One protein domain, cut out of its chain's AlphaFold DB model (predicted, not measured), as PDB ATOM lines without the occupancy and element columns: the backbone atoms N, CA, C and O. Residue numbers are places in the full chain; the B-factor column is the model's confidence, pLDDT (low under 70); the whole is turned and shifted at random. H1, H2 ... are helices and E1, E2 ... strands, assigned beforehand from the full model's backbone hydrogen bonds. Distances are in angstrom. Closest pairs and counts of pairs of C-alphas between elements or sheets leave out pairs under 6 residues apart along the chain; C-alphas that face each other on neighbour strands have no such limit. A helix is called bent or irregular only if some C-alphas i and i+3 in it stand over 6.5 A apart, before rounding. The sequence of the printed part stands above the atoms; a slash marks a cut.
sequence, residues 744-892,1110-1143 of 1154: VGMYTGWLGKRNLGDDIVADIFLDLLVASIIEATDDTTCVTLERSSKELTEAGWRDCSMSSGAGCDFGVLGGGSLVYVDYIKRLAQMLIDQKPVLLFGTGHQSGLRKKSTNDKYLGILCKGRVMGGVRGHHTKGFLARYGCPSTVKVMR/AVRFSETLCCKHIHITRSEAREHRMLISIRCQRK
ATOM      1  N   VAL A 744     143.964 133.300 187.200       96.00
ATOM      2  CA  VAL A 744     145.250 132.682 187.565       96.00
ATOM      3  C   VAL A 744     145.108 131.940 188.889       96.00
ATOM      4  O   VAL A 744     144.691 132.521 189.885       96.00
ATOM      5  N   GLY A 745     145.493 130.669 188.935       96.25
ATOM      6  CA  GLY A 745     145.491 129.869 190.156       96.25
ATOM      7  C   GLY A 745     146.789 129.106 190.374       96.25
ATOM      8  O   GLY A 745     147.577 128.902 189.451       96.25
ATOM      9  N   MET A 746     147.009 128.663 191.612       96.25
ATOM     10  CA  MET A 746     148.195 127.894 191.995       96.25
ATOM     11  C   MET A 746     147.829 126.452 192.348       96.25
ATOM     12  O   MET A 746     147.158 126.183 193.348       96.25
ATOM     13  N   TYR A 747     148.362 125.509 191.572       96.94
ATOM     14  CA  TYR A 747     148.354 124.095 191.921       96.94
ATOM     15  C   TYR A 747     149.571 123.790 192.801       96.94
ATOM     16  O   TYR A 747     150.721 124.029 192.427       96.94
ATOM     17  N   THR A 748     149.320 123.244 193.989       95.56
ATOM     18  CA  THR A 748     150.338 122.825 194.954       95.56
ATOM     19  C   THR A 748     150.361 121.302 195.051       95.56
ATOM     20  O   THR A 748     149.338 120.670 195.317       95.56
ATOM     21  N   GLY A 749     151.546 120.716 194.880       91.56
ATOM     22  CA  GLY A 749     151.803 119.277 194.971       91.56
ATOM     23  C   GLY A 749     153.292 118.980 194.893       91.56
ATOM     24  O   GLY A 749     154.072 119.894 194.649       91.56
ATOM     25  N   TRP A 750     153.744 117.741 195.103       87.94
ATOM     26  CA  TRP A 750     155.177 117.413 195.061       87.94
ATOM     27  C   TRP A 750     155.684 117.291 193.615       87.94
ATOM     28  O   TRP A 750     156.215 116.268 193.205       87.94
ATOM     29  N   LEU A 751     155.540 118.387 192.874       86.94
ATOM     30  CA  LEU A 751     155.918 118.574 191.481       86.94
ATOM     31  C   LEU A 751     157.410 118.880 191.317       86.94
ATOM     32  O   LEU A 751     158.069 119.356 192.251       86.94
ATOM     33  N   GLY A 752     157.936 118.656 190.110       79.06
ATOM     34  CA  GLY A 752     159.237 119.179 189.655       79.06
ATOM     35  C   GLY A 752     160.484 118.586 190.330       79.06
ATOM     36  O   GLY A 752     161.609 118.878 189.933       79.06
ATOM     37  N   LYS A 753     160.328 117.705 191.327       75.56
ATOM     38  CA  LYS A 753     161.434 116.967 191.978       75.56
ATOM     39  C   LYS A 753     161.637 115.562 191.399       75.56
ATOM     40  O   LYS A 753     162.109 114.680 192.114       75.56
ATOM     41  N   ARG A 754     161.234 115.345 190.139       74.00
ATOM     42  CA  ARG A 754     161.052 114.014 189.526       74.00
ATOM     43  C   ARG A 754     160.168 113.090 190.388       74.00
ATOM     44  O   ARG A 754     160.397 111.887 190.441       74.00
ATOM     45  N   ASN A 755     159.175 113.647 191.096       77.31
ATOM     46  CA  ASN A 755     158.148 112.860 191.793       77.31
ATOM     47  C   ASN A 755     156.911 112.762 190.895       77.31
ATOM     48  O   ASN A 755     155.842 113.319 191.135       77.31
ATOM     49  N   LEU A 756     157.136 111.962 189.867       77.31
ATOM     50  CA  LEU A 756     156.275 111.614 188.751       77.31
ATOM     51  C   LEU A 756     154.802 111.397 189.134       77.31
ATOM     52  O   LEU A 756     153.906 111.852 188.437       77.31
ATOM     53  N   GLY A 757     154.546 110.776 190.291       84.62
ATOM     54  CA  GLY A 757     153.195 110.541 190.813       84.62
ATOM     55  C   GLY A 757     152.344 111.794 191.031       84.62
ATOM     56  O   GLY A 757     151.141 111.753 190.790       84.62
ATOM     57  N   ASP A 758     152.943 112.898 191.479       87.44
ATOM     58  CA  ASP A 758     152.219 114.157 191.690       87.44
ATOM     59  C   ASP A 758     152.171 114.991 190.400       87.44
ATOM     60  O   ASP A 758     151.196 115.717 190.193       87.44
ATOM     61  N   ASP A 759     153.183 114.855 189.530       88.81
ATOM     62  CA  ASP A 759     153.221 115.475 188.200       88.81
ATOM     63  C   ASP A 759     152.110 114.890 187.287       88.81
ATOM     64  O   ASP A 759     151.365 115.666 186.694       88.81
ATOM     65  N   ILE A 760     151.880 113.563 187.297       89.19
ATOM     66  CA  ILE A 760     150.716 112.903 186.654       89.19
ATOM     67  C   ILE A 760     149.400 113.545 187.099       89.19
ATOM     68  O   ILE A 760     148.544 113.869 186.280       89.19
ATOM     69  N   VAL A 761     149.200 113.699 188.411       93.81
ATOM     70  CA  VAL A 761     147.921 114.187 188.946       93.81
ATOM     71  C   VAL A 761     147.689 115.659 188.586       93.81
ATOM     72  O   VAL A 761     146.542 116.082 188.462       93.81
ATOM     73  N   ALA A 762     148.755 116.427 188.343       94.69
ATOM     74  CA  ALA A 762     148.652 117.783 187.819       94.69
ATOM     75  C   ALA A 762     148.190 117.816 186.351       94.69
ATOM     76  O   ALA A 762     147.385 118.674 185.993       94.69
ATOM     77  N   ASP A 763     148.627 116.866 185.520       93.75
ATOM     78  CA  ASP A 763     148.143 116.743 184.139       93.75
ATOM     79  C   ASP A 763     146.712 116.182 184.071       93.75
ATOM     80  O   ASP A 763     145.893 116.724 183.334       93.75
ATOM     81  N   ILE A 764     146.345 115.219 184.927       95.44
ATOM     82  CA  ILE A 764     144.951 114.748 185.066       95.44
ATOM     83  C   ILE A 764     144.024 115.891 185.511       95.44
ATOM     84  O   ILE A 764     142.892 115.984 185.037       95.44
ATOM     85  N   PHE A 765     144.483 116.781 186.401       97.25
ATOM     86  CA  PHE A 765     143.724 117.984 186.758       97.25
ATOM     87  C   PHE A 765     143.486 118.882 185.535       97.25
ATOM     88  O   PHE A 765     142.358 119.319 185.319       97.25
ATOM     89  N   LEU A 766     144.521 119.133 184.726       96.94
ATOM     90  CA  LEU A 766     144.417 119.972 183.529       96.94
ATOM     91  C   LEU A 766     143.519 119.355 182.454       96.94
ATOM     92  O   LEU A 766     142.714 120.069 181.866       96.94
ATOM     93  N   ASP A 767     143.602 118.044 182.235       96.06
ATOM     94  CA  ASP A 767     142.779 117.345 181.244       96.06
ATOM     95  C   ASP A 767     141.293 117.335 181.637       96.06
ATOM     96  O   ASP A 767     140.422 117.526 180.786       96.06
ATOM     97  N   LEU A 768     140.985 117.209 182.934       97.06
ATOM     98  CA  LEU A 768     139.618 117.373 183.440       97.06
ATOM     99  C   LEU A 768     139.147 118.835 183.425       97.06
ATOM    100  O   LEU A 768     137.976 119.077 183.143       97.06
ATOM    101  N   LEU A 769     140.031 119.803 183.686       97.44
ATOM    102  CA  LEU A 769     139.713 121.231 183.591       97.44
ATOM    103  C   LEU A 769     139.389 121.635 182.144       97.44
ATOM    104  O   LEU A 769     138.385 122.301 181.919       97.44
ATOM    105  N   VAL A 770     140.183 121.184 181.164       97.00
ATOM    106  CA  VAL A 770     139.890 121.350 179.729       97.00
ATOM    107  C   VAL A 770     138.541 120.721 179.389       97.00
ATOM    108  O   VAL A 770     137.690 121.392 178.812       97.00
ATOM    109  N   ALA A 771     138.316 119.460 179.776       95.69
ATOM    110  CA  ALA A 771     137.075 118.756 179.463       95.69
ATOM    111  C   ALA A 771     135.834 119.441 180.060       95.69
ATOM    112  O   ALA A 771     134.818 119.542 179.379       95.69
ATOM    113  N   SER A 772     135.912 119.936 181.299       96.44
ATOM    114  CA  SER A 772     134.799 120.642 181.945       96.44
ATOM    115  C   SER A 772     134.630 122.093 181.494       96.44
ATOM    116  O   SER A 772     133.528 122.609 181.624       96.44
ATOM    117  N   ILE A 773     135.661 122.741 180.941       96.38
ATOM    118  CA  ILE A 773     135.495 124.027 180.248       96.38
ATOM    119  C   ILE A 773     134.797 123.806 178.904       96.38
ATOM    120  O   ILE A 773     133.814 124.482 178.646       96.38
ATOM    121  N   ILE A 774     135.213 122.815 178.102       95.25
ATOM    122  CA  ILE A 774     134.522 122.458 176.847       95.25
ATOM    123  C   ILE A 774     133.043 122.125 177.118       95.25
ATOM    124  O   ILE A 774     132.167 122.618 176.421       95.25
ATOM    125  N   GLU A 775     132.752 121.348 178.168       95.00
ATOM    126  CA  GLU A 775     131.389 120.986 178.610       95.00
ATOM    127  C   GLU A 775     130.573 122.177 179.171       95.00
ATOM    128  O   GLU A 775     129.381 122.020 179.425       95.00
ATOM    129  N   ALA A 776     131.191 123.351 179.355       93.19
ATOM    130  CA  ALA A 776     130.581 124.585 179.865       93.19
ATOM    131  C   ALA A 776     130.670 125.772 178.875       93.19
ATOM    132  O   ALA A 776     130.479 126.921 179.272       93.19
ATOM    133  N   THR A 777     130.979 125.512 177.599       93.62
ATOM    134  CA  THR A 777     131.094 126.524 176.533       93.62
ATOM    135  C   THR A 777     130.433 126.050 175.240       93.62
ATOM    136  O   THR A 777     130.272 124.850 175.042       93.62
ATOM    137  N   ASP A 778     130.094 126.979 174.341       88.62
ATOM    138  CA  ASP A 778     129.536 126.663 173.019       88.62
ATOM    139  C   ASP A 778     130.403 125.668 172.220       88.62
ATOM    140  O   ASP A 778     131.631 125.766 172.220       88.62
ATOM    141  N   ASP A 779     129.764 124.833 171.387       89.69
ATOM    142  CA  ASP A 779     130.407 123.909 170.423       89.69
ATOM    143  C   ASP A 779     131.421 124.582 169.462       89.69
ATOM    144  O   ASP A 779     132.161 123.906 168.744       89.69
ATOM    145  N   THR A 780     131.449 125.921 169.402       90.25
ATOM    146  CA  THR A 780     132.379 126.704 168.568       90.25
ATOM    147  C   THR A 780     133.649 127.159 169.296       90.25
ATOM    148  O   THR A 780     134.549 127.709 168.656       90.25
ATOM    149  N   THR A 781     133.749 126.933 170.610       92.19
ATOM    150  CA  THR A 781     134.883 127.361 171.435       92.19
ATOM    151  C   THR A 781     136.048 126.378 171.344       92.19
ATOM    152  O   THR A 781     135.974 125.222 171.756       92.19
ATOM    153  N   CYS A 782     137.181 126.857 170.829       94.12
ATOM    154  CA  CYS A 782     138.430 126.111 170.814       94.12
ATOM    155  C   CYS A 782     139.158 126.276 172.156       94.12
ATOM    156  O   CYS A 782     139.549 127.387 172.519       94.12
ATOM    157  N   VAL A 783     139.380 125.177 172.883       95.94
ATOM    158  CA  VAL A 783     140.205 125.164 174.102       95.94
ATOM    159  C   VAL A 783     141.581 124.585 173.783       95.94
ATOM    160  O   VAL A 783     141.702 123.489 173.237       95.94
ATOM    161  N   THR A 784     142.628 125.321 174.143       95.06
ATOM    162  CA  THR A 784     144.035 124.962 173.920       95.06
ATOM    163  C   THR A 784     144.761 124.797 175.256       95.06
ATOM    164  O   THR A 784     144.501 125.544 176.197       95.06
ATOM    165  N   LEU A 785     145.646 123.796 175.359       95.44
ATOM    166  CA  LEU A 785     146.373 123.465 176.592       95.44
ATOM    167  C   LEU A 785     147.890 123.442 176.364       95.44
ATOM    168  O   LEU A 785     148.445 122.490 175.810       95.44
ATOM    169  N   GLU A 786     148.570 124.463 176.872       93.69
ATOM    170  CA  GLU A 786     150.025 124.585 176.890       93.69
ATOM    171  C   GLU A 786     150.570 124.034 178.220       93.69
ATOM    172  O   GLU A 786     150.559 124.705 179.252       93.69
ATOM    173  N   ARG A 787     151.049 122.781 178.218       88.56
ATOM    174  CA  ARG A 787     151.528 122.103 179.444       88.56
ATOM    175  C   ARG A 787     152.895 122.583 179.960       88.56
ATOM    176  O   ARG A 787     153.276 122.206 181.066       88.56
ATOM    177  N   SER A 788     153.649 123.354 179.178       77.88
ATOM    178  CA  SER A 788     154.994 123.813 179.551       77.88
ATOM    179  C   SER A 788     155.347 125.118 178.840       77.88
ATOM    180  O   SER A 788     156.036 125.110 177.818       77.88
ATOM    181  N   SER A 789     154.870 126.242 179.380       70.50
ATOM    182  CA  SER A 789     155.345 127.553 178.929       70.50
ATOM    183  C   SER A 789     156.658 127.908 179.612       70.50
ATOM    184  O   SER A 789     156.715 128.032 180.840       70.50
ATOM    185  N   LYS A 790     157.709 128.100 178.812       67.69
ATOM    186  CA  LYS A 790     158.997 128.644 179.275       67.69
ATOM    187  C   LYS A 790     159.046 130.170 179.242       67.69
ATOM    188  O   LYS A 790     159.841 130.771 179.958       67.69
ATOM    189  N   GLU A 791     158.215 130.784 178.406       56.66
ATOM    190  CA  GLU A 791     158.279 132.213 178.078       56.66
ATOM    191  C   GLU A 791     157.576 133.080 179.132       56.66
ATOM    192  O   GLU A 791     158.005 134.199 179.423       56.66
ATOM    193  N   LEU A 792     156.542 132.536 179.781       60.53
ATOM    194  CA  LEU A 792     155.818 133.187 180.870       60.53
ATOM    195  C   LEU A 792     156.625 133.178 182.182       60.53
ATOM    196  O   LEU A 792     156.352 132.428 183.124       60.53
ATOM    197  N   THR A 793     157.614 134.074 182.242       59.03
ATOM    198  CA  THR A 793     158.297 134.499 183.476       59.03
ATOM    199  C   THR A 793     157.300 135.007 184.528       59.03
ATOM    200  O   THR A 793     156.164 135.345 184.206       59.03
ATOM    201  N   GLU A 794     157.711 135.089 185.799       57.66
ATOM    202  CA  GLU A 794     156.814 135.396 186.931       57.66
ATOM    203  C   GLU A 794     156.053 136.735 186.777       57.66
ATOM    204  O   GLU A 794     154.909 136.832 187.215       57.66
ATOM    205  N   ALA A 795     156.606 137.711 186.045       55.84
ATOM    206  CA  ALA A 795     155.931 138.967 185.695       55.84
ATOM    207  C   ALA A 795     154.687 138.793 184.788       55.84
ATOM    208  O   ALA A 795     153.798 139.639 184.786       55.84
ATOM    209  N   GLY A 796     154.587 137.694 184.032       61.22
ATOM    210  CA  GLY A 796     153.453 137.397 183.146       61.22
ATOM    211  C   GLY A 796     152.198 136.858 183.851       61.22
ATOM    212  O   GLY A 796     151.186 136.607 183.187       61.22
ATOM    213  N   TRP A 797     152.239 136.659 185.174       69.69
ATOM    214  CA  TRP A 797     151.208 135.954 185.951       69.69
ATOM    215  C   TRP A 797     150.440 136.843 186.951       69.69
ATOM    216  O   TRP A 797     150.087 136.364 188.024       69.69
ATOM    217  N   ARG A 798     150.149 138.107 186.588       65.81
ATOM    218  CA  ARG A 798     149.200 139.023 187.278       65.81
ATOM    219  C   ARG A 798     149.219 138.901 188.813       65.81
ATOM    220  O   ARG A 798     148.287 138.358 189.398       65.81
ATOM    221  N   ASP A 799     150.300 139.355 189.442       81.69
ATOM    222  CA  ASP A 799     150.482 139.448 190.903       81.69
ATOM    223  C   ASP A 799     150.308 138.149 191.723       81.69
ATOM    224  O   ASP A 799     150.479 138.169 192.945       81.69
ATOM    225  N   CYS A 800     150.034 137.003 191.083       89.31
ATOM    226  CA  CYS A 800     149.855 135.703 191.722       89.31
ATOM    227  C   CYS A 800     151.202 135.187 192.246       89.31
ATOM    228  O   CYS A 800     151.953 134.464 191.585       89.31
ATOM    229  N   SER A 801     151.527 135.595 193.472       89.44
ATOM    230  CA  SER A 801     152.784 135.287 194.128       89.44
ATOM    231  C   SER A 801     152.868 133.794 194.409       89.44
ATOM    232  O   SER A 801     152.350 133.300 195.415       89.44
ATOM    233  N   MET A 802     153.628 133.085 193.570       85.56
ATOM    234  CA  MET A 802     154.025 131.692 193.789       85.56
ATOM    235  C   MET A 802     154.447 131.443 195.240       85.56
ATOM    236  O   MET A 802     154.133 130.395 195.798       85.56
ATOM    237  N   SER A 803     155.116 132.409 195.885       86.44
ATOM    238  CA  SER A 803     155.605 132.296 197.263       86.44
ATOM    239  C   SER A 803     154.509 132.016 198.310       86.44
ATOM    240  O   SER A 803     154.749 131.192 199.203       86.44
ATOM    241  N   SER A 804     153.331 132.639 198.179       87.94
ATOM    242  CA  SER A 804     152.316 132.791 199.238       87.94
ATOM    243  C   SER A 804     150.868 132.520 198.805       87.94
ATOM    244  O   SER A 804     149.999 132.409 199.671       87.94
ATOM    245  N   GLY A 805     150.600 132.450 197.498       90.12
ATOM    246  CA  GLY A 805     149.250 132.394 196.935       90.12
ATOM    247  C   GLY A 805     148.508 133.736 196.921       90.12
ATOM    248  O   GLY A 805     147.354 133.771 196.506       90.12
ATOM    249  N   ALA A 806     149.130 134.835 197.366       92.88
ATOM    250  CA  ALA A 806     148.554 136.176 197.236       92.88
ATOM    251  C   ALA A 806     148.361 136.537 195.753       92.88
ATOM    252  O   ALA A 806     149.179 136.135 194.932       92.88
ATOM    253  N   GLY A 807     147.294 137.266 195.412       92.50
ATOM    254  CA  GLY A 807     146.966 137.660 194.031       92.50
ATOM    255  C   GLY A 807     146.320 136.564 193.168       92.50
ATOM    256  O   GLY A 807     145.708 136.870 192.152       92.50
ATOM    257  N   CYS A 808     146.389 135.296 193.577       96.12
ATOM    258  CA  CYS A 808     145.801 134.181 192.838       96.12
ATOM    259  C   CYS A 808     144.278 134.062 193.089       96.12
ATOM    260  O   CYS A 808     143.794 134.232 194.210       96.12
ATOM    261  N   ASP A 809     143.513 133.720 192.051       97.25
ATOM    262  CA  ASP A 809     142.058 133.537 192.098       97.25
ATOM    263  C   ASP A 809     141.621 132.206 192.712       97.25
ATOM    264  O   ASP A 809     140.545 132.134 193.302       97.25
ATOM    265  N   PHE A 810     142.418 131.146 192.556       98.06
ATOM    266  CA  PHE A 810     142.066 129.809 193.034       98.06
ATOM    267  C   PHE A 810     143.275 128.955 193.415       98.06
ATOM    268  O   PHE A 810     144.373 129.088 192.869       98.06
ATOM    269  N   GLY A 811     143.048 128.020 194.338       97.56
ATOM    270  CA  GLY A 811     144.034 127.027 194.747       97.56
ATOM    271  C   GLY A 811     143.635 125.613 194.337       97.56
ATOM    272  O   GLY A 811     142.462 125.248 194.379       97.56
ATOM    273  N   VAL A 812     144.621 124.776 194.025       97.75
ATOM    274  CA  VAL A 812     144.428 123.321 193.949       97.75
ATOM    275  C   VAL A 812     145.434 122.652 194.870       97.75
ATOM    276  O   VAL A 812     146.638 122.895 194.771       97.75
ATOM    277  N   LEU A 813     144.951 121.802 195.772       96.25
ATOM    278  CA  LEU A 813     145.783 120.871 196.522       96.25
ATOM    279  C   LEU A 813     145.675 119.514 195.822       96.25
ATOM    280  O   LEU A 813     144.605 118.907 195.804       96.25
ATOM    281  N   GLY A 814     146.768 119.078 195.194       90.56
ATOM    282  CA  GLY A 814     146.780 117.916 194.302       90.56
ATOM    283  C   GLY A 814     146.549 116.560 194.982       90.56
ATOM    284  O   GLY A 814     146.072 116.465 196.115       90.56
ATOM    285  N   GLY A 815     146.956 115.496 194.286       76.56
ATOM    286  CA  GLY A 815     146.959 114.122 194.801       76.56
ATOM    287  C   GLY A 815     148.037 113.881 195.866       76.56
ATOM    288  O   GLY A 815     148.120 114.580 196.876       76.56
ATOM    289  N   GLY A 816     148.863 112.845 195.685       80.62
ATOM    290  CA  GLY A 816     150.042 112.641 196.536       80.62
ATOM    291  C   GLY A 816     149.708 112.547 198.032       80.62
ATOM    292  O   GLY A 816     148.767 111.862 198.436       80.62
ATOM    293  N   SER A 817     150.483 113.191 198.906       75.25
ATOM    294  CA  SER A 817     150.219 113.200 200.361       75.25
ATOM    295  C   SER A 817     150.309 114.596 200.971       75.25
ATOM    296  O   SER A 817     151.082 114.846 201.897       75.25
ATOM    297  N   LEU A 818     149.540 115.515 200.390       76.75
ATOM    298  CA  LEU A 818     149.694 116.953 200.578       76.75
ATOM    299  C   LEU A 818     148.820 117.550 201.689       76.75
ATOM    300  O   LEU A 818     148.876 118.760 201.899       76.75
ATOM    301  N   VAL A 819     148.075 116.738 202.456       81.88
ATOM    302  CA  VAL A 819     147.488 117.174 203.740       81.88
ATOM    303  C   VAL A 819     148.613 117.280 204.780       81.88
ATOM    304  O   VAL A 819     148.783 116.451 205.681       81.88
ATOM    305  N   TYR A 820     149.440 118.299 204.556       84.94
ATOM    306  CA  TYR A 820     150.659 118.648 205.259       84.94
ATOM    307  C   TYR A 820     150.940 120.150 205.100       84.94
ATOM    308  O   TYR A 820     150.572 120.800 204.121       84.94
ATOM    309  N   VAL A 821     151.585 120.716 206.112       85.69
ATOM    310  CA  VAL A 821     151.519 122.147 206.416       85.69
ATOM    311  C   VAL A 821     152.354 122.998 205.472       85.69
ATOM    312  O   VAL A 821     151.921 124.090 205.126       85.69
ATOM    313  N   ASP A 822     153.478 122.489 204.966       86.56
ATOM    314  CA  ASP A 822     154.309 123.233 204.008       86.56
ATOM    315  C   ASP A 822     153.659 123.373 202.621       86.56
ATOM    316  O   ASP A 822     154.116 124.189 201.820       86.56
ATOM    317  N   TYR A 823     152.587 122.621 202.340       91.12
ATOM    318  CA  TYR A 823     151.730 122.804 201.165       91.12
ATOM    319  C   TYR A 823     150.561 123.739 201.487       91.12
ATOM    320  O   TYR A 823     150.387 124.756 200.823       91.12
ATOM    321  N   ILE A 824     149.821 123.466 202.568       92.94
ATOM    322  CA  ILE A 824     148.667 124.282 202.988       92.94
ATOM    323  C   ILE A 824     149.080 125.737 203.271       92.94
ATOM    324  O   ILE A 824     148.348 126.657 202.923       92.94
ATOM    325  N   LYS A 825     150.286 125.976 203.805       92.88
ATOM    326  CA  LYS A 825     150.857 127.318 204.016       92.88
ATOM    327  C   LYS A 825     150.957 128.152 202.729       92.88
ATOM    328  O   LYS A 825     150.907 129.372 202.812       92.88
ATOM    329  N   ARG A 826     151.080 127.520 201.557       91.81
ATOM    330  CA  ARG A 826     151.144 128.192 200.241       91.81
ATOM    331  C   ARG A 826     149.760 128.553 199.715       91.81
ATOM    332  O   ARG A 826     149.622 129.506 198.968       91.81
ATOM    333  N   LEU A 827     148.741 127.801 200.126       94.75
ATOM    334  CA  LEU A 827     147.336 128.096 199.846       94.75
ATOM    335  C   LEU A 827     146.710 129.000 200.926       94.75
ATOM    336  O   LEU A 827     145.554 129.391 200.803       94.75
ATOM    337  N   ALA A 828     147.445 129.321 201.997       94.44
ATOM    338  CA  ALA A 828     146.886 129.943 203.195       94.44
ATOM    339  C   ALA A 828     146.313 131.342 202.950       94.44
ATOM    340  O   ALA A 828     145.309 131.668 203.574       94.44
ATOM    341  N   GLN A 829     146.902 132.136 202.048       95.25
ATOM    342  CA  GLN A 829     146.368 133.457 201.714       95.25
ATOM    343  C   GLN A 829     145.012 133.327 201.002       95.25
ATOM    344  O   GLN A 829     144.013 133.823 201.504       95.25
ATOM    345  N   MET A 830     144.936 132.513 199.943       96.19
ATOM    346  CA  MET A 830     143.680 132.181 199.250       96.19
ATOM    347  C   MET A 830     142.589 131.631 200.187       96.19
ATOM    348  O   MET A 830     141.422 131.983 200.045       96.19
ATOM    349  N   LEU A 831     142.960 130.798 201.167       96.06
ATOM    350  CA  LEU A 831     142.033 130.252 202.167       96.06
ATOM    351  C   LEU A 831     141.530 131.303 203.173       96.06
ATOM    352  O   LEU A 831     140.416 131.166 203.673       96.06
ATOM    353  N   ILE A 832     142.336 132.325 203.479       96.00
ATOM    354  CA  ILE A 832     141.934 133.485 204.293       96.00
ATOM    355  C   ILE A 832     141.010 134.396 203.474       96.00
ATOM    356  O   ILE A 832     139.946 134.773 203.957       96.00
ATOM    357  N   ASP A 833     141.364 134.646 202.214       96.06
ATOM    358  CA  ASP A 833     140.639 135.501 201.263       96.06
ATOM    359  C   ASP A 833     139.396 134.812 200.647       96.06
ATOM    360  O   ASP A 833     138.823 135.298 199.672       96.06
ATOM    361  N   GLN A 834     138.994 133.654 201.190       97.06
ATOM    362  CA  GLN A 834     137.841 132.830 200.785       97.06
ATOM    363  C   GLN A 834     137.767 132.474 199.285       97.06
ATOM    364  O   GLN A 834     136.705 132.127 198.754       97.06
ATOM    365  N   LYS A 835     138.919 132.479 198.608       97.44
ATOM    366  CA  LYS A 835     139.083 131.988 197.237       97.44
ATOM    367  C   LYS A 835     138.795 130.477 197.178       97.44
ATOM    368  O   LYS A 835     139.115 129.763 198.134       97.44
ATOM    369  N   PRO A 836     138.218 129.954 196.081       97.81
ATOM    370  CA  PRO A 836     137.962 128.524 195.942       97.81
ATOM    371  C   PRO A 836     139.259 127.705 195.981       97.81
ATOM    372  O   PRO A 836     140.214 127.980 195.250       97.81
ATOM    373  N   VAL A 837     139.278 126.663 196.819       97.62
ATOM    374  CA  VAL A 837     140.392 125.709 196.912       97.62
ATOM    375  C   VAL A 837     139.899 124.280 196.705       97.62
ATOM    376  O   VAL A 837     139.172 123.729 197.531       97.62
ATOM    377  N   LEU A 838     140.327 123.652 195.611       97.75
ATOM    378  CA  LEU A 838     139.972 122.273 195.282       97.75
ATOM    379  C   LEU A 838     140.915 121.274 195.975       97.75
ATOM    380  O   LEU A 838     142.129 121.327 195.785       97.75
ATOM    381  N   LEU A 839     140.354 120.319 196.721       97.31
ATOM    382  CA  LEU A 839     141.042 119.086 197.111       97.31
ATOM    383  C   LEU A 839     140.888 118.068 195.979       97.31
ATOM    384  O   LEU A 839     139.779 117.607 195.695       97.31
ATOM    385  N   PHE A 840     141.996 117.720 195.330       97.12
ATOM    386  CA  PHE A 840     142.003 116.888 194.131       97.12
ATOM    387  C   PHE A 840     142.567 115.487 194.416       97.12
ATOM    388  O   PHE A 840     143.607 115.083 193.891       97.12
ATOM    389  N   GLY A 841     141.894 114.747 195.305       91.44
ATOM    390  CA  GLY A 841     142.311 113.398 195.715       91.44
ATOM    391  C   GLY A 841     143.427 113.390 196.756       91.44
ATOM    392  O   GLY A 841     144.158 112.407 196.896       91.44
ATOM    393  N   THR A 842     143.589 114.489 197.492       94.06
ATOM    394  CA  THR A 842     144.686 114.664 198.446       94.06
ATOM    395  C   THR A 842     144.626 113.642 199.583       94.06
ATOM    396  O   THR A 842     143.553 113.352 200.115       94.06
ATOM    397  N   GLY A 843     145.782 113.127 200.013       93.62
ATOM    398  CA  GLY A 843     145.897 112.299 201.221       93.62
ATOM    399  C   GLY A 843     146.813 112.871 202.303       93.62
ATOM    400  O   GLY A 843     147.583 113.804 202.071       93.62
ATOM    401  N   HIS A 844     146.778 112.255 203.480       91.44
ATOM    402  CA  HIS A 844     147.685 112.500 204.599       91.44
ATOM    403  C   HIS A 844     148.841 111.475 204.640       91.44
ATOM    404  O   HIS A 844     148.658 110.306 204.296       91.44
ATOM    405  N   GLN A 845     150.029 111.888 205.101       85.75
ATOM    406  CA  GLN A 845     151.173 110.992 205.336       85.75
ATOM    407  C   GLN A 845     151.449 110.813 206.834       85.75
ATOM    408  O   GLN A 845     151.904 111.735 207.512       85.75
ATOM    409  N   SER A 846     151.279 109.589 207.339       76.19
ATOM    410  CA  SER A 846     151.608 109.264 208.733       76.19
ATOM    411  C   SER A 846     153.108 109.387 209.013       76.19
ATOM    412  O   SER A 846     153.918 109.006 208.166       76.19
ATOM    413  N   GLY A 847     153.474 109.812 210.225       69.56
ATOM    414  CA  GLY A 847     154.864 109.844 210.710       69.56
ATOM    415  C   GLY A 847     155.544 111.217 210.648       69.56
ATOM    416  O   GLY A 847     156.648 111.370 211.165       69.56
ATOM    417  N   LEU A 848     154.891 112.231 210.076       59.16
ATOM    418  CA  LEU A 848     155.354 113.616 210.170       59.16
ATOM    419  C   LEU A 848     155.146 114.116 211.614       59.16
ATOM    420  O   LEU A 848     154.075 113.932 212.193       59.16
ATOM    421  N   ARG A 849     156.199 114.679 212.227       58.53
ATOM    422  CA  ARG A 849     156.227 115.012 213.667       58.53
ATOM    423  C   ARG A 849     155.081 115.950 214.067       58.53
ATOM    424  O   ARG A 849     154.825 116.942 213.383       58.53
ATOM    425  N   LYS A 850     154.504 115.713 215.254       53.47
ATOM    426  CA  LYS A 850     153.717 116.723 215.980       53.47
ATOM    427  C   LYS A 850     154.598 117.960 216.222       53.47
ATOM    428  O   LYS A 850     155.507 117.917 217.046       53.47
ATOM    429  N   LYS A 851     154.323 119.047 215.502       58.66
ATOM    430  CA  LYS A 851     154.709 120.420 215.851       58.66
ATOM    431  C   LYS A 851     153.413 121.218 215.964       58.66
ATOM    432  O   LYS A 851     152.595 121.135 215.055       58.66
ATOM    433  N   SER A 852     153.250 122.005 217.022       60.66
ATOM    434  CA  SER A 852     152.043 122.819 217.269       60.66
ATOM    435  C   SER A 852     151.731 123.818 216.146       60.66
ATOM    436  O   SER A 852     150.575 124.148 215.900       60.66
ATOM    437  N   THR A 853     152.741 124.251 215.386       63.69
ATOM    438  CA  THR A 853     152.555 125.091 214.189       63.69
ATOM    439  C   THR A 853     151.760 124.415 213.071       63.69
ATOM    440  O   THR A 853     151.293 125.110 212.171       63.69
ATOM    441  N   ASN A 854     151.602 123.087 213.097       71.75
ATOM    442  CA  ASN A 854     150.834 122.364 212.088       71.75
ATOM    443  C   ASN A 854     149.332 122.663 212.187       71.75
ATOM    444  O   ASN A 854     148.642 122.809 211.177       71.75
ATOM    445  N   ASP A 855     148.842 122.772 213.418       84.75
ATOM    446  CA  ASP A 855     147.418 122.713 213.724       84.75
ATOM    447  C   ASP A 855     146.686 123.990 213.262       84.75
ATOM    448  O   ASP A 855     145.556 123.922 212.776       84.75
ATOM    449  N   LYS A 856     147.375 125.145 213.279       91.75
ATOM    450  CA  LYS A 856     146.855 126.428 212.764       91.75
ATOM    451  C   LYS A 856     146.513 126.371 211.272       91.75
ATOM    452  O   LYS A 856     145.441 126.818 210.882       91.75
ATOM    453  N   TYR A 857     147.411 125.852 210.430       92.38
ATOM    454  CA  TYR A 857     147.197 125.843 208.976       92.38
ATOM    455  C   TYR A 857     146.133 124.828 208.554       92.38
ATOM    456  O   TYR A 857     145.349 125.111 207.652       92.38
ATOM    457  N   LEU A 858     146.046 123.688 209.245       93.38
ATOM    458  CA  LEU A 858     144.952 122.736 209.049       93.38
ATOM    459  C   LEU A 858     143.603 123.358 209.449       93.38
ATOM    460  O   LEU A 858     142.652 123.265 208.683       93.38
ATOM    461  N   GLY A 859     143.544 124.099 210.561       94.31
ATOM    462  CA  GLY A 859     142.359 124.877 210.941       94.31
ATOM    463  C   GLY A 859     141.983 126.003 209.963       94.31
ATOM    464  O   GLY A 859     140.805 126.328 209.854       94.31
ATOM    465  N   ILE A 860     142.944 126.580 209.226       95.12
ATOM    466  CA  ILE A 860     142.674 127.541 208.136       95.12
ATOM    467  C   ILE A 860     142.071 126.820 206.924       95.12
ATOM    468  O   ILE A 860     141.037 127.254 206.423       95.12
ATOM    469  N   LEU A 861     142.641 125.682 206.502       95.62
ATOM    470  CA  LEU A 861     142.057 124.847 205.441       95.62
ATOM    471  C   LEU A 861     140.610 124.462 205.771       95.62
ATOM    472  O   LEU A 861     139.731 124.584 204.930       95.62
ATOM    473  N   CYS A 862     140.341 124.079 207.018       95.38
ATOM    474  CA  CYS A 862     139.007 123.713 207.480       95.38
ATOM    475  C   CYS A 862     137.989 124.872 207.557       95.38
ATOM    476  O   CYS A 862     136.810 124.605 207.781       95.38
ATOM    477  N   LYS A 863     138.417 126.131 207.377       95.62
ATOM    478  CA  LYS A 863     137.573 127.343 207.416       95.62
ATOM    479  C   LYS A 863     137.496 128.105 206.084       95.62
ATOM    480  O   LYS A 863     136.730 129.063 205.990       95.62
ATOM    481  N   GLY A 864     138.299 127.729 205.091       93.75
ATOM    482  CA  GLY A 864     138.261 128.321 203.753       93.75
ATOM    483  C   GLY A 864     137.190 127.691 202.857       93.75
ATOM    484  O   GLY A 864     136.615 126.648 203.183       93.75
ATOM    485  N   ARG A 865     136.972 128.289 201.681       95.56
ATOM    486  CA  ARG A 865     136.070 127.801 200.624       95.56
ATOM    487  C   ARG A 865     136.621 126.540 199.932       95.56
ATOM    488  O   ARG A 865     137.073 126.572 198.787       95.56
ATOM    489  N   VAL A 866     136.610 125.419 200.652       95.56
ATOM    490  CA  VAL A 866     137.192 124.143 200.210       95.56
ATOM    491  C   VAL A 866     136.186 123.266 199.461       95.56
ATOM    492  O   VAL A 866     135.035 123.116 199.868       95.56
ATOM    493  N   MET A 867     136.647 122.665 198.363       96.12
ATOM    494  CA  MET A 867     135.835 121.947 197.376       96.12
ATOM    495  C   MET A 867     136.446 120.578 197.037       96.12
ATOM    496  O   MET A 867     137.588 120.291 197.397       96.12
ATOM    497  N   GLY A 868     135.705 119.715 196.335       95.88
ATOM    498  CA  GLY A 868     136.184 118.377 195.963       95.88
ATOM    499  C   GLY A 868     136.271 117.412 197.152       95.88
ATOM    500  O   GLY A 868     135.300 117.239 197.898       95.88
ATOM    501  N   GLY A 869     137.411 116.732 197.309       96.12
ATOM    502  CA  GLY A 869     137.542 115.655 198.287       96.12
ATOM    503  C   GLY A 869     138.926 115.019 198.412       96.12
ATOM    504  O   GLY A 869     139.867 115.299 197.670       96.12
ATOM    505  N   VAL A 870     139.036 114.141 199.406       97.31
ATOM    506  CA  VAL A 870     140.274 113.460 199.804       97.31
ATOM    507  C   VAL A 870     140.334 112.025 199.285       97.31
ATOM    508  O   VAL A 870     139.301 111.424 198.977       97.31
ATOM    509  N   ARG A 871     141.544 111.447 199.259       96.31
ATOM    510  CA  ARG A 871     141.774 110.050 198.859       96.31
ATOM    511  C   ARG A 871     140.927 109.065 199.666       96.31
ATOM    512  O   ARG A 871     140.345 108.168 199.072       96.31
ATOM    513  N   GLY A 872     140.875 109.191 200.992       96.38
ATOM    514  CA  GLY A 872     140.315 108.135 201.831       96.38
ATOM    515  C   GLY A 872     139.839 108.543 203.220       96.38
ATOM    516  O   GLY A 872     139.914 109.700 203.652       96.38
ATOM    517  N   HIS A 873     139.323 107.534 203.922       95.69
ATOM    518  CA  HIS A 873     138.706 107.656 205.238       95.69
ATOM    519  C   HIS A 873     139.687 108.071 206.344       95.69
ATOM    520  O   HIS A 873     139.287 108.800 207.254       95.69
ATOM    521  N   HIS A 874     140.974 107.703 206.261       94.31
ATOM    522  CA  HIS A 874     141.982 108.147 207.234       94.31
ATOM    523  C   HIS A 874     142.303 109.628 207.055       94.31
ATOM    524  O   HIS A 874     142.419 110.349 208.042       94.31
ATOM    525  N   THR A 875     142.395 110.109 205.813       95.81
ATOM    526  CA  THR A 875     142.606 111.537 205.540       95.81
ATOM    527  C   THR A 875     141.385 112.364 205.955       95.81
ATOM    528  O   THR A 875     141.552 113.399 206.603       95.81
ATOM    529  N   LYS A 876     140.157 111.886 205.697       96.44
ATOM    530  CA  LYS A 876     138.932 112.535 206.200       96.44
ATOM    531  C   LYS A 876     138.900 112.573 207.735       96.44
ATOM    532  O   LYS A 876     138.678 113.631 208.319       96.44
ATOM    533  N   GLY A 877     139.187 111.447 208.393       95.25
ATOM    534  CA  GLY A 877     139.246 111.338 209.855       95.25
ATOM    535  C   GLY A 877     140.418 112.084 210.510       95.25
ATOM    536  O   GLY A 877     140.375 112.356 211.711       95.25
ATOM    537  N   PHE A 878     141.456 112.436 209.746       93.88
ATOM    538  CA  PHE A 878     142.514 113.356 210.163       93.88
ATOM    539  C   PHE A 878     142.027 114.809 210.098       93.88
ATOM    540  O   PHE A 878     142.094 115.509 211.105       93.88
ATOM    541  N   LEU A 879     141.472 115.241 208.958       94.81
ATOM    542  CA  LEU A 879     140.950 116.600 208.766       94.81
ATOM    543  C   LEU A 879     139.814 116.955 209.737       94.81
ATOM    544  O   LEU A 879     139.788 118.066 210.263       94.81
ATOM    545  N   ALA A 880     138.914 116.016 210.044       95.31
ATOM    546  CA  ALA A 880     137.813 116.235 210.988       95.31
ATOM    547  C   ALA A 880     138.284 116.708 212.382       95.31
ATOM    548  O   ALA A 880     137.597 117.485 213.039       95.31
ATOM    549  N   ARG A 881     139.494 116.314 212.815       93.81
ATOM    550  CA  ARG A 881     140.099 116.727 214.102       93.81
ATOM    551  C   ARG A 881     140.488 118.207 214.143       93.81
ATOM    552  O   ARG A 881     140.737 118.736 215.218       93.81
ATOM    553  N   TYR A 882     140.536 118.856 212.981       93.25
ATOM    554  CA  TYR A 882     140.854 120.272 212.802       93.25
ATOM    555  C   TYR A 882     139.611 121.126 212.510       93.25
ATOM    556  O   TYR A 882     139.733 122.286 212.122       93.25
ATOM    557  N   GLY A 883     138.414 120.560 212.709       93.94
ATOM    558  CA  GLY A 883     137.140 121.241 212.479       93.94
ATOM    559  C   GLY A 883     136.694 121.267 211.016       93.94
ATOM    560  O   GLY A 883     135.787 122.023 210.684       93.94
ATOM    561  N   CYS A 884     137.309 120.471 210.131       93.81
ATOM    562  CA  CYS A 884     136.881 120.405 208.733       93.81
ATOM    563  C   CYS A 884     135.446 119.866 208.630       93.81
ATOM    564  O   CYS A 884     135.150 118.834 209.245       93.81
ATOM    565  N   PRO A 885     134.579 120.501 207.819       86.19
ATOM    566  CA  PRO A 885     133.208 120.057 207.616       86.19
ATOM    567  C   PRO A 885     133.081 118.580 207.231       86.19
ATOM    568  O   PRO A 885     133.857 118.036 206.440       86.19
ATOM    569  N   SER A 886     132.012 117.943 207.712       85.50
ATOM    570  CA  SER A 886     131.620 116.583 207.313       85.50
ATOM    571  C   SER A 886     131.353 116.449 205.806       85.50
ATOM    572  O   SER A 886     131.395 115.331 205.281       85.50
ATOM    573  N   THR A 887     131.141 117.572 205.109       88.00
ATOM    574  CA  THR A 887     130.931 117.679 203.659       88.00
ATOM    575  C   THR A 887     132.159 117.324 202.818       88.00
ATOM    576  O   THR A 887     131.979 117.005 201.645       88.00
ATOM    577  N   VAL A 888     133.380 117.307 203.379       94.38
ATOM    578  CA  VAL A 888     134.587 116.858 202.654       94.38
ATOM    579  C   VAL A 888     134.394 115.404 202.206       94.38
ATOM    580  O   VAL A 888     134.283 114.493 203.032       94.38
ATOM    581  N   LYS A 889     134.308 115.173 200.892       96.50
ATOM    582  CA  LYS A 889     133.987 113.860 200.308       96.50
ATOM    583  C   LYS A 889     135.226 112.956 200.277       96.50
ATOM    584  O   LYS A 889     136.356 113.439 200.238       96.50
ATOM    585  N   VAL A 890     135.013 111.641 200.279       97.50
ATOM    586  CA  VAL A 890     136.049 110.655 199.929       97.50
ATOM    587  C   VAL A 890     135.869 110.340 198.448       97.50
ATOM    588  O   VAL A 890     134.937 109.633 198.083       97.50
ATOM    589  N   MET A 891     136.726 110.913 197.602       96.75
ATOM    590  CA  MET A 891     136.615 110.828 196.134       96.75
ATOM    591  C   MET A 891     137.525 109.760 195.511       96.75
ATOM    592  O   MET A 891     137.489 109.544 194.298       96.75
ATOM    593  N   ARG A 892     138.293 109.050 196.352       97.06
ATOM    594  CA  ARG A 892     139.383 108.140 195.965       97.06
ATOM    595  C   ARG A 892     140.568 108.905 195.363       97.06
ATOM    596  O   ARG A 892     140.583 110.136 195.332       97.06
ATOM    597  N   ALA A1110     131.807 137.159 188.107       96.12
ATOM    598  CA  ALA A1110     130.904 136.726 187.036       96.12
ATOM    599  C   ALA A1110     131.175 137.424 185.690       96.12
ATOM    600  O   ALA A1110     130.998 136.812 184.637       96.12
ATOM    601  N   VAL A1111     131.638 138.681 185.720       94.69
ATOM    602  CA  VAL A1111     131.978 139.445 184.509       94.69
ATOM    603  C   VAL A1111     133.216 138.836 183.863       94.69
ATOM    604  O   VAL A1111     133.173 138.435 182.703       94.69
ATOM    605  N   ARG A1112     134.286 138.644 184.642       94.75
ATOM    606  CA  ARG A1112     135.517 137.996 184.177       94.75
ATOM    607  C   ARG A1112     135.310 136.545 183.743       94.75
ATOM    608  O   ARG A1112     135.961 136.081 182.807       94.75
ATOM    609  N   PHE A1113     134.402 135.824 184.399       95.56
ATOM    610  CA  PHE A1113     134.009 134.472 184.002       95.56
ATOM    611  C   PHE A1113     133.361 134.458 182.616       95.56
ATOM    612  O   PHE A1113     133.773 133.664 181.772       95.56
ATOM    613  N   SER A1114     132.437 135.387 182.350       93.06
ATOM    614  CA  SER A1114     131.861 135.587 181.018       93.06
ATOM    615  C   SER A1114     132.933 135.989 179.993       93.06
ATOM    616  O   SER A1114     133.114 135.289 179.000       93.06
ATOM    617  N   GLU A1115     133.746 137.017 180.261       91.75
ATOM    618  CA  GLU A1115     134.829 137.450 179.355       91.75
ATOM    619  C   GLU A1115     135.859 136.348 179.041       91.75
ATOM    620  O   GLU A1115     136.475 136.357 177.972       91.75
ATOM    621  N   THR A1116     136.061 135.393 179.957       93.31
ATOM    622  CA  THR A1116     136.999 134.279 179.766       93.31
ATOM    623  C   THR A1116     136.361 133.093 179.039       93.31
ATOM    624  O   THR A1116     136.972 132.578 178.106       93.31
ATOM    625  N   LEU A1117     135.168 132.637 179.448       93.38
ATOM    626  CA  LEU A1117     134.559 131.409 178.912       93.38
ATOM    627  C   LEU A1117     133.703 131.631 177.655       93.38
ATOM    628  O   LEU A1117     133.652 130.750 176.804       93.38
ATOM    629  N   CYS A1118     133.128 132.819 177.454       89.94
ATOM    630  CA  CYS A1118     132.421 133.173 176.212       89.94
ATOM    631  C   CYS A1118     133.383 133.451 175.032       89.94
ATOM    632  O   CYS A1118     132.989 133.980 173.991       89.94
ATOM    633  N   CYS A1119     134.674 133.154 175.198       90.25
ATOM    634  CA  CYS A1119     135.712 133.405 174.215       90.25
ATOM    635  C   CYS A1119     135.877 132.226 173.254       90.25
ATOM    636  O   CYS A1119     136.177 131.114 173.672       90.25
ATOM    637  N   LYS A1120     135.829 132.494 171.942       91.69
ATOM    638  CA  LYS A1120     136.002 131.478 170.883       91.69
ATOM    639  C   LYS A1120     137.332 130.707 170.945       91.69
ATOM    640  O   LYS A1120     137.448 129.672 170.299       91.69
ATOM    641  N   HIS A1121     138.351 131.243 171.621       93.50
ATOM    642  CA  HIS A1121     139.683 130.645 171.756       93.50
ATOM    643  C   HIS A1121     140.181 130.804 173.199       93.50
ATOM    644  O   HIS A1121     140.731 131.848 173.560       93.50
ATOM    645  N   ILE A1122     139.988 129.774 174.020       95.19
ATOM    646  CA  ILE A1122     140.463 129.731 175.406       95.19
ATOM    647  C   ILE A1122     141.858 129.107 175.426       95.19
ATOM    648  O   ILE A1122     142.071 128.006 174.913       95.19
ATOM    649  N   HIS A1123     142.805 129.803 176.047       94.38
ATOM    650  CA  HIS A1123     144.166 129.333 176.266       94.38
ATOM    651  C   HIS A1123     144.360 128.981 177.740       94.38
ATOM    652  O   HIS A1123     144.210 129.837 178.618       94.38
ATOM    653  N   ILE A1124     144.690 127.719 178.008       95.94
ATOM    654  CA  ILE A1124     145.050 127.226 179.335       95.94
ATOM    655  C   ILE A1124     146.551 126.965 179.350       95.94
ATOM    656  O   ILE A1124     147.036 126.066 178.665       95.94
ATOM    657  N   THR A1125     147.289 127.725 180.154       93.62
ATOM    658  CA  THR A1125     148.742 127.571 180.288       93.62
ATOM    659  C   THR A1125     149.121 127.073 181.677       93.62
ATOM    660  O   THR A1125     148.664 127.616 182.686       93.62
ATOM    661  N   ARG A1126     150.015 126.078 181.724       93.56
ATOM    662  CA  ARG A1126     150.735 125.594 182.911       93.56
ATOM    663  C   ARG A1126     152.162 126.160 182.924       93.56
ATOM    664  O   ARG A1126     152.887 126.050 181.934       93.56
ATOM    665  N   SER A1127     152.583 126.719 184.059       92.31
ATOM    666  CA  SER A1127     153.990 127.078 184.285       92.31
ATOM    667  C   SER A1127     154.857 125.833 184.495       92.31
ATOM    668  O   SER A1127     154.378 124.797 184.969       92.31
ATOM    669  N   GLU A1128     156.170 125.956 184.286       90.19
ATOM    670  CA  GLU A1128     157.115 124.977 184.836       90.19
ATOM    671  C   GLU A1128     156.906 124.792 186.354       90.19
ATOM    672  O   GLU A1128     156.573 125.733 187.088       90.19
ATOM    673  N   ALA A1129     157.109 123.565 186.834       89.12
ATOM    674  CA  ALA A1129     156.957 123.219 188.241       89.12
ATOM    675  C   ALA A1129     158.169 123.682 189.065       89.12
ATOM    676  O   ALA A1129     159.256 123.111 188.971       89.12
ATOM    677  N   ARG A1130     157.971 124.676 189.937       87.38
ATOM    678  CA  ARG A1130     159.009 125.217 190.828       87.38
ATOM    679  C   ARG A1130     158.671 124.904 192.280       87.38
ATOM    680  O   ARG A1130     157.551 125.100 192.725       87.38
ATOM    681  N   GLU A1131     159.642 124.420 193.050       85.12
ATOM    682  CA  GLU A1131     159.532 124.254 194.510       85.12
ATOM    683  C   GLU A1131     158.257 123.561 195.058       85.12
ATOM    684  O   GLU A1131     157.811 123.936 196.142       85.12
ATOM    685  N   HIS A1132     157.680 122.546 194.400       90.00
ATOM    686  CA  HIS A1132     156.386 121.930 194.777       90.00
ATOM    687  C   HIS A1132     155.118 122.777 194.472       90.00
ATOM    688  O   HIS A1132     154.121 122.714 195.200       90.00
ATOM    689  N   ARG A1133     155.146 123.601 193.421       91.81
ATOM    690  CA  ARG A1133     154.011 124.412 192.949       91.81
ATOM    691  C   ARG A1133     154.130 124.705 191.450       91.81
ATOM    692  O   ARG A1133     155.228 124.667 190.895       91.81
ATOM    693  N   MET A1134     153.004 124.986 190.809       94.00
ATOM    694  CA  MET A1134     152.918 125.507 189.443       94.00
ATOM    695  C   MET A1134     151.727 126.462 189.339       94.00
ATOM    696  O   MET A1134     150.738 126.295 190.062       94.00
ATOM    697  N   LEU A1135     151.810 127.438 188.441       94.38
ATOM    698  CA  LEU A1135     150.684 128.299 188.103       94.38
ATOM    699  C   LEU A1135     149.902 127.725 186.923       94.38
ATOM    700  O   LEU A1135     150.462 127.074 186.039       94.38
ATOM    701  N   ILE A1136     148.598 127.974 186.938       96.00
ATOM    702  CA  ILE A1136     147.645 127.630 185.887       96.00
ATOM    703  C   ILE A1136     146.876 128.906 185.566       96.00
ATOM    704  O   ILE A1136     146.359 129.552 186.477       96.00
ATOM    705  N   SER A1137     146.794 129.290 184.296       95.06
ATOM    706  CA  SER A1137     146.009 130.453 183.876       95.06
ATOM    707  C   SER A1137     145.076 130.081 182.740       95.06
ATOM    708  O   SER A1137     145.465 129.334 181.848       95.06
ATOM    709  N   ILE A1138     143.852 130.599 182.812       96.12
ATOM    710  CA  ILE A1138     142.769 130.392 181.848       96.12
ATOM    711  C   ILE A1138     142.482 131.775 181.260       96.12
ATOM    712  O   ILE A1138     142.072 132.666 182.004       96.12
ATOM    713  N   ARG A1139     142.766 131.988 179.972       93.62
ATOM    714  CA  ARG A1139     142.680 133.303 179.306       93.62
ATOM    715  C   ARG A1139     141.931 133.207 177.981       93.62
ATOM    716  O   ARG A1139     141.970 132.171 177.327       93.62
ATOM    717  N   CYS A1140     141.328 134.308 177.547       92.88
ATOM    718  CA  CYS A1140     140.856 134.457 176.173       92.88
ATOM    719  C   CYS A1140     142.023 134.896 175.273       92.88
ATOM    720  O   CYS A1140     142.691 135.885 175.576       92.88
ATOM    721  N   GLN A1141     142.290 134.176 174.177       83.94
ATOM    722  CA  GLN A1141     143.431 134.466 173.294       83.94
ATOM    723  C   GLN A1141     143.163 135.628 172.323       83.94
ATOM    724  O   GLN A1141     144.097 136.277 171.859       83.94
ATOM    725  N   ARG A1142     141.895 135.908 171.998       70.62
ATOM    726  CA  ARG A1142     141.485 137.052 171.170       70.62
ATOM    727  C   ARG A1142     140.141 137.584 171.634       70.62
ATOM    728  O   ARG A1142     139.174 136.826 171.640       70.62
ATOM    729  N   LYS A1143     140.052 138.896 171.880       52.94
ATOM    730  CA  LYS A1143     138.764 139.599 171.837       52.94
ATOM    731  C   LYS A1143     138.139 139.336 170.464       52.94
ATOM    732  O   LYS A1143     138.646 139.814 169.454       52.94
TER     733      LYS A1143
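What this domain is: This is residues 744 to 892 and 1110 to 1143 of the 1154 residues of an uncharacterized protein of Chlamydomonas eustigma (UniProt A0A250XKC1). A twisted sheet of seven strands curls round one long helix, H1, while H2 packs on the opposite face. H3 packs on H2 and H4 on H3 at one end of the long axis; the short H5 crosses over E7 towards the other end. The printed part has 183 residues, with named elements in the order E1 H1 E2 E3 H2 E4 H3 E5 H4 H5 E6 E7: five helices and seven strands, a mixed class. The mixed sheet runs E2 E6 E7 E1 E3 E4 E5. The whole is compact, with a radius of gyration of the C-alphas of 16.4 A, and elongated, spanning 51 by 31 by 29 A.

How they stand to each other: E1, residues 744 to 748, is parallel to its neighbour E3, residues 810 to 813; N 748 and O 812 are within hydrogen-bond range at 2.8 A. Its other neighbour, E7, residues 1133 to 1140, is antiparallel, with N 745 and O 1136 at 2.8 A. E7 forms a hairpin with E6, residues 1121 to 1127, with N 1123 and O 1139 at 2.8 A. E6 is parallel to edge strand E2, residues 782 to 789, with N 784 and O 1122 at 2.8 A. E3 is parallel to E4, residues 837 to 842, with N 838 and O 811 at 2.9 A. E4 is parallel to edge strand E5, residues 866 to 870, with N 839 and O 867 at 2.8 A. The sheet curls round H1, residues 756 to 774; the closest C-alphas of H1 and E2 are those of Val 770 and Val 783, 6.8 A apart. H2, residues 821 to 832, is on the opposite face, giving three layers, helices on both faces of a sheet; its height over the sheet is 8.4 A. H2 is irregular, with C-alphas 826 and 829 7.3 A apart. H3, residues 853 to 861, is not on the sheet and touches H2 at a steep tilt of 42 degrees, the same way; the closest C-alphas are those of Val 821 and Asn 854, 5.7 A apart. H4, residues 873 to 882, only grazes the sheet and touches H3, about perpendicular at 79 degrees, closest at the C-alphas of Gly 859 and Tyr 882, 5.2 A apart. E1, H1, E2 form a split strand-helix-strand unit, two strands running the same way with E6 and E7 between them; E3, H2, E4 and E4, H3, E5 are strand-helix-strand units of parallel neighbours; the three crossovers are right-handed. H5, residues 1110 to 1117, is over E7, across the strands at 73 degrees on the local plane; the closest C-alphas are those of Thr 1116 and Cys 1140, 5.3 A apart. Every O i to N i+4 pair is within hydrogen-bond range in H5, against 14 of 15 in H1, 4 of 8 in H2, 4 of 5 in H3 and 4 of 6 in H4.

Where its parts are: E1 begins at C-alpha 744, (145.250, 132.682, 187.565). H1 is 27.1 A long, E2 18.8 A, E6 19.3 A and E7 23.6 A. E7 ends at C-alpha 1140, (140.856, 134.457, 176.173).

The domain as a whole: The two farthest C-alphas, of Thr 780 and Lys 850, are 52.9 A apart. Residues 893 to 1109 are cut out, with 31.1 A between C-alphas 892 and 1110. The link E2 to E3, residues 790 to 809, is long. Mean pLDDT of the printed part is 88.9; residues 790 to 798, 847 to 853 and 1143 are under 70.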